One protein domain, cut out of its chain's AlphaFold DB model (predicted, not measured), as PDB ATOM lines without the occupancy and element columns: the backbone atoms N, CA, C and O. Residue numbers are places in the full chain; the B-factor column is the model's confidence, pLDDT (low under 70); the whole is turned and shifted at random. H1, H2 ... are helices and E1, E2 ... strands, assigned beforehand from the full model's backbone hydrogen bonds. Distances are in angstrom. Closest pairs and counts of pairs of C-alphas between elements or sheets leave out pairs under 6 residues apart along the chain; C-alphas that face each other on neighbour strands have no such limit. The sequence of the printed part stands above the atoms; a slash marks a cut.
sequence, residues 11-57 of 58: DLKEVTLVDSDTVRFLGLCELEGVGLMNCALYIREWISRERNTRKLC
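AT A GLANCE: This is residues 11 to 57 of the 58 residues of an uncharacterized protein of Silvibacterium bohemicum (UniProt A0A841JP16). Two helices, H1 and H2, cross nearly at right angles near their middles, joined by a loop that holds the short strand E1; the end of H2 and the tail, residues 52 to 57, stick out. The printed part has 47 residues, in the order H1, E1, H2, and is mostly helix. It is compact, with a radius of gyration of the C-alphas of 10.5 A, yet elongated, spanning 34 by 22 by 16 A.

IN THESE COORDINATES: Start at Asp 11; residues 11 to 19 hold no named element. Find C-alpha 20 at (194.917, 208.477, 258.891), where H1, residues 20 to 31, begins and runs 16.8 A. E1 is residues 35 to 37. H2, residues 41 to 55, runs 21.7 A to C-alpha 55 at (205.083, 207.788, 245.683).

HOW THE PARTS SIT: H1 touches H2 with residues 23 to 27 alone, about perpendicular at 84 degrees; the closest C-alphas, Gly 27 and Ile 47, are 5.5 A apart. E1 pairs with no named strand and is apart from H2. In H1 every O i to N i+4 pair is within hydrogen-bond range, in H2 10 of 11.

THE WHOLE: The farthest C-alphas, Glu 14 and Cys 57, are 34.4 A apart. The printed part has no cut, and both links are tight. Residues 53 to 57 have pLDDT under 70.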
ATOM      1  N   ASP A  11     190.589 225.685 260.473       89.44
ATOM      2  CA  ASP A  11     191.267 225.974 261.733       89.44
ATOM      3  C   ASP A  11     191.358 224.691 262.569       89.44
ATOM      4  O   ASP A  11     190.345 224.117 262.968       89.44
ATOM      5  N   LEU A  12     192.584 224.233 262.814       90.44
ATOM      6  CA  LEU A  12     192.885 223.008 263.552       90.44
ATOM      7  C   LEU A  12     193.346 223.281 264.991       90.44
ATOM      8  O   LEU A  12     193.887 222.385 265.633       90.44
ATOM      9  N   LYS A  13     193.133 224.495 265.519       90.75
ATOM     10  CA  LYS A  13     193.598 224.902 266.856       90.75
ATOM     11  C   LYS A  13     193.171 223.948 267.979       90.75
ATOM     12  O   LYS A  13     193.980 223.635 268.847       90.75
ATOM     13  N   GLU A  14     191.927 223.478 267.946       88.75
ATOM     14  CA  GLU A  14     191.359 222.589 268.973       88.75
ATOM     15  C   GLU A  14     191.515 221.095 268.616       88.75
ATOM     16  O   GLU A  14     191.011 220.220 269.318       88.75
ATOM     17  N   VAL A  15     192.206 220.777 267.514       86.44
ATOM     18  CA  VAL A  15     192.371 219.406 267.021       86.44
ATOM     19  C   VAL A  15     193.647 218.791 267.596       86.44
ATOM     20  O   VAL A  15     194.766 219.065 267.163       86.44
ATOM     21  N   THR A  16     193.475 217.908 268.575       83.00
ATOM     22  CA  THR A  16     194.578 217.249 269.292       83.00
ATOM     23  C   THR A  16     194.915 215.858 268.767       83.00
ATOM     24  O   THR A  16     196.065 215.441 268.889       83.00
ATOM     25  N   LEU A  17     193.953 215.160 268.155       85.56
ATOM     26  CA  LEU A  17     194.128 213.838 267.555       85.56
ATOM     27  C   LEU A  17     193.349 213.745 266.242       85.56
ATOM     28  O   LEU A  17     192.202 214.178 266.163       85.56
ATOM     29  N   VAL A  18     193.973 213.142 265.234       86.00
ATOM     30  CA  VAL A  18     193.364 212.812 263.941       86.00
ATOM     31  C   VAL A  18     193.810 211.419 263.521       86.00
ATOM     32  O   VAL A  18     194.936 211.007 263.806       86.00
ATOM     33  N   ASP A  19     192.925 210.694 262.852       89.88
ATOM     34  CA  ASP A  19     193.232 209.412 262.226       89.88
ATOM     35  C   ASP A  19     193.846 209.597 260.821       89.88
ATOM     36  O   ASP A  19     193.933 210.706 260.283       89.88
ATOM     37  N   SER A  20     194.279 208.491 260.211       86.56
ATOM     38  CA  SER A  20     194.917 208.477 258.891       86.56
ATOM     39  C   SER A  20     194.010 208.944 257.748       86.56
ATOM     40  O   SER A  20     194.496 209.591 256.818       86.56
ATOM     41  N   ASP A  21     192.708 208.652 257.796       89.31
ATOM     42  CA  ASP A  21     191.761 209.095 256.768       89.31
ATOM     43  C   ASP A  21     191.524 210.603 256.871       89.31
ATOM     44  O   ASP A  21     191.511 211.302 255.854       89.31
ATOM     45  N   THR A  22     191.458 211.135 258.094       90.19
ATOM     46  CA  THR A  22     191.406 212.583 258.330       90.19
ATOM     47  C   THR A  22     192.668 213.281 257.810       90.19
ATOM     48  O   THR A  22     192.575 214.280 257.094       90.19
ATOM     49  N   VAL A  23     193.859 212.740 258.085       90.00
ATOM     50  CA  VAL A  23     195.129 213.251 257.529       90.00
ATOM     51  C   VAL A  23     195.099 213.251 255.998       90.00
ATOM     52  O   VAL A  23     195.493 214.235 255.365       90.00
ATOM     53  N   ARG A  24     194.601 212.172 255.383       89.88
ATOM     54  CA  ARG A  24     194.461 212.068 253.926       89.88
ATOM     55  C   ARG A  24     193.522 213.136 253.375       89.88
ATOM     56  O   ARG A  24     193.851 213.750 252.362       89.88
ATOM     57  N   PHE A  25     192.380 213.349 254.021       90.19
ATOM     58  CA  PHE A  25     191.410 214.366 253.633       90.19
ATOM     59  C   PHE A  25     192.020 215.772 253.693       90.19
ATOM     60  O   PHE A  25     191.995 216.490 252.694       90.19
ATOM     61  N   LEU A  26     192.673 216.129 254.804       91.06
ATOM     62  CA  LEU A  26     193.349 217.424 254.961       91.06
ATOM     63  C   LEU A  26     194.440 217.634 253.900       91.06
ATOM     64  O   LEU A  26     194.567 218.722 253.338       91.06
ATOM     65  N   GLY A  27     195.193 216.580 253.576       89.38
ATOM     66  CA  GLY A  27     196.201 216.613 252.523       89.38
ATOM     67  C   GLY A  27     195.632 216.821 251.114       89.38
ATOM     68  O   GLY A  27     196.314 217.441 250.296       89.38
ATOM     69  N   LEU A  28     194.420 216.327 250.827       89.69
ATOM     70  CA  LEU A  28     193.698 216.592 249.572       89.69
ATOM     71  C   LEU A  28     193.179 218.030 249.530       89.69
ATOM     72  O   LEU A  28     193.346 218.703 248.521       89.69
ATOM     73  N   CYS A  29     192.627 218.527 250.636       88.62
ATOM     74  CA  CYS A  29     192.184 219.913 250.745       88.62
ATOM     75  C   CYS A  29     193.331 220.901 250.469       88.62
ATOM     76  O   CYS A  29     193.146 221.835 249.692       88.62
ATOM     77  N   GLU A  30     194.531 220.668 251.017       85.56
ATOM     78  CA  GLU A  30     195.707 221.497 250.697       85.56
ATOM     79  C   GLU A  30     196.051 221.511 249.196       85.56
ATOM     80  O   GLU A  30     196.491 222.540 248.689       85.56
ATOM     81  N   LEU A  31     195.862 220.394 248.479       85.88
ATOM     82  CA  LEU A  31     196.126 220.314 247.034       85.88
ATOM     83  C   LEU A  31     195.092 221.094 246.214       85.88
ATOM     84  O   LEU A  31     195.451 221.720 245.221       85.88
ATOM     85  N   GLU A  32     193.841 221.111 246.669       87.12
ATOM     86  CA  GLU A  32     192.744 221.882 246.070       87.12
ATOM     87  C   GLU A  32     192.807 223.385 246.423       87.12
ATOM     88  O   GLU A  32     191.953 224.168 246.011       87.12
ATOM     89  N   GLY A  33     193.823 223.814 247.185       86.12
ATOM     90  CA  GLY A  33     194.046 225.214 247.553       86.12
ATOM     91  C   GLY A  33     193.343 225.666 248.839       86.12
ATOM     92  O   GLY A  33     193.286 226.868 249.109       86.12
ATOM     93  N   VAL A  34     192.835 224.730 249.646       89.12
ATOM     94  CA  VAL A  34     192.260 224.998 250.973       89.12
ATOM     95  C   VAL A  34     193.385 225.185 251.993       89.12
ATOM     96  O   VAL A  34     194.315 224.382 252.075       89.12
ATOM     97  N   GLY A  35     193.309 226.241 252.801       89.06
ATOM     98  CA  GLY A  35     194.304 226.508 253.841       89.06
ATOM     99  C   GLY A  35     194.125 225.624 255.080       89.06
ATOM    100  O   GLY A  35     193.005 225.339 255.488       89.06
ATOM    101  N   LEU A  36     195.220 225.245 255.740       91.12
ATOM    102  CA  LEU A  36     195.189 224.657 257.087       91.12
ATOM    103  C   LEU A  36     195.792 225.648 258.094       91.12
ATOM    104  O   LEU A  36     197.011 225.849 258.129       91.12
ATOM    105  N   MET A  37     194.941 226.279 258.903       91.38
ATOM    106  CA  MET A  37     195.307 227.234 259.954       91.38
ATOM    107  C   MET A  37     195.497 226.524 261.295       91.38
ATOM    108  O   MET A  37     194.848 225.521 261.572       91.38
ATOM    109  N   ASN A  38     196.429 227.022 262.117       90.31
ATOM    110  CA  ASN A  38     196.782 226.449 263.428       90.31
ATOM    111  C   ASN A  38     197.045 224.928 263.403       90.31
ATOM    112  O   ASN A  38     196.855 224.231 264.395       90.31
ATOM    113  N   CYS A  39     197.492 224.410 262.255       89.31
ATOM    114  CA  CYS A  39     197.763 222.993 262.060       89.31
ATOM    115  C   CYS A  39     198.955 222.560 262.915       89.31
ATOM    116  O   CYS A  39     200.080 223.029 262.704       89.31
ATOM    117  N   ALA A  40     198.694 221.664 263.867       88.94
ATOM    118  CA  ALA A  40     199.718 221.097 264.723       88.94
ATOM    119  C   ALA A  40     200.799 220.396 263.887       88.94
ATOM    120  O   ALA A  40     200.511 219.744 262.880       88.94
ATOM    121  N   LEU A  41     202.056 220.505 264.330       88.19
ATOM    122  CA  LEU A  41     203.209 219.999 263.581       88.19
ATOM    123  C   LEU A  41     203.059 218.515 263.226       88.19
ATOM    124  O   LEU A  41     203.352 218.122 262.102       88.19
ATOM    125  N   TYR A  42     202.531 217.706 264.150       87.06
ATOM    126  CA  TYR A  42     202.337 216.279 263.914       87.06
ATOM    127  C   TYR A  42     201.399 216.011 262.724       87.06
ATOM    128  O   TYR A  42     201.703 215.145 261.911       87.06
ATOM    129  N   ILE A  43     200.315 216.780 262.559       87.19
ATOM    130  CA  ILE A  43     199.379 216.625 261.432       87.19
ATOM    131  C   ILE A  43     200.098 216.929 260.114       87.19
ATOM    132  O   ILE A  43     199.977 216.161 259.163       87.19
ATOM    133  N   ARG A  44     200.907 218.000 260.062       87.88
ATOM    134  CA  ARG A  44     201.703 218.340 258.866       87.88
ATOM    135  C   ARG A  44     202.692 217.238 258.497       87.88
ATOM    136  O   ARG A  44     202.793 216.867 257.327       87.88
ATOM    137  N   GLU A  45     203.387 216.693 259.491       90.25
ATOM    138  CA  GLU A  45     204.313 215.576 259.301       90.25
ATOM    139  C   GLU A  45     203.593 214.336 258.765       90.25
ATOM    140  O   GLU A  45     204.063 213.702 257.821       90.25
ATOM    141  N   TRP A  46     202.419 214.013 259.307       89.69
ATOM    142  CA  TRP A  46     201.604 212.899 258.829       89.69
ATOM    143  C   TRP A  46     201.102 213.107 257.393       89.69
ATOM    144  O   TRP A  46     201.197 212.177 256.593       89.69
ATOM    145  N   ILE A  47     200.669 214.318 257.019       87.62
ATOM    146  CA  ILE A  47     200.292 214.652 255.631       87.62
ATOM    147  C   ILE A  47     201.486 214.452 254.686       87.62
ATOM    148  O   ILE A  47     201.346 213.862 253.611       87.62
ATOM    149  N   SER A  48     202.673 214.924 255.080       87.62
ATOM    150  CA  SER A  48     203.905 214.772 254.295       87.62
ATOM    151  C   SER A  48     204.296 213.303 254.122       87.62
ATOM    152  O   SER A  48     204.622 212.863 253.017       87.62
ATOM    153  N   ARG A  49     204.213 212.511 255.197       86.75
ATOM    154  CA  ARG A  49     204.467 211.065 255.160       86.75
ATOM    155  C   ARG A  49     203.503 210.362 254.219       86.75
ATOM    156  O   ARG A  49     203.969 209.689 253.312       86.75
ATOM    157  N   GLU A  50     202.201 210.598 254.359       83.38
ATOM    158  CA  GLU A  50     201.163 209.978 253.526       83.38
ATOM    159  C   GLU A  50     201.357 210.275 252.028       83.38
ATOM    160  O   GLU A  50     201.174 209.402 251.176       83.38
ATOM    161  N   ARG A  51     201.804 211.493 251.688       77.25
ATOM    162  CA  ARG A  51     202.178 211.853 250.311       77.25
ATOM    163  C   ARG A  51     203.389 211.062 249.806       77.25
ATOM    164  O   ARG A  51     203.398 210.674 248.642       77.25
ATOM    165  N   ASN A  52     204.393 210.810 250.646       76.31
ATOM    166  CA  ASN A  52     205.560 210.004 250.272       76.31
ATOM    167  C   ASN A  52     205.233 208.508 250.183       76.31
ATOM    168  O   ASN A  52     205.738 207.839 249.286       76.31
ATOM    169  N   THR A  53     204.343 207.990 251.034       69.94
ATOM    170  CA  THR A  53     203.896 206.591 250.966       69.94
ATOM    171  C   THR A  53     203.239 206.277 249.622       69.94
ATOM    172  O   THR A  53     203.452 205.200 249.075       69.94
ATOM    173  N   ARG A  54     202.486 207.226 249.044       60.47
ATOM    174  CA  ARG A  54     201.880 207.054 247.710       60.47
ATOM    175  C   ARG A  54     202.884 207.066 246.559       60.47
ATOM    176  O   ARG A  54     202.605 206.441 245.544       60.47
ATOM    177  N   LYS A  55     204.031 207.730 246.715       56.56
ATOM    178  CA  LYS A  55     205.083 207.788 245.683       56.56
ATOM    179  C   LYS A  55     205.921 206.514 245.582       56.56
ATOM    180  O   LYS A  55     206.629 206.341 244.604       56.56
ATOM    181  N   LEU A  56     205.861 205.623 246.574       56.50
ATOM    182  CA  LEU A  56     206.621 204.365 246.562       56.50
ATOM    183  C   LEU A  56     206.024 203.291 245.631       56.50
ATOM    184  O   LEU A  56     206.610 202.219 245.506       56.50
ATOM    185  N   CYS A  57     204.886 203.569 244.984       46.41
ATOM    186  CA  CYS A  57     204.253 202.689 243.996       46.41
ATOM    187  C   CYS A  57     204.386 203.188 242.540       46.41
ATOM    188  O   CYS A  57     203.719 202.623 241.672       46.41
TER     189      CYS A  57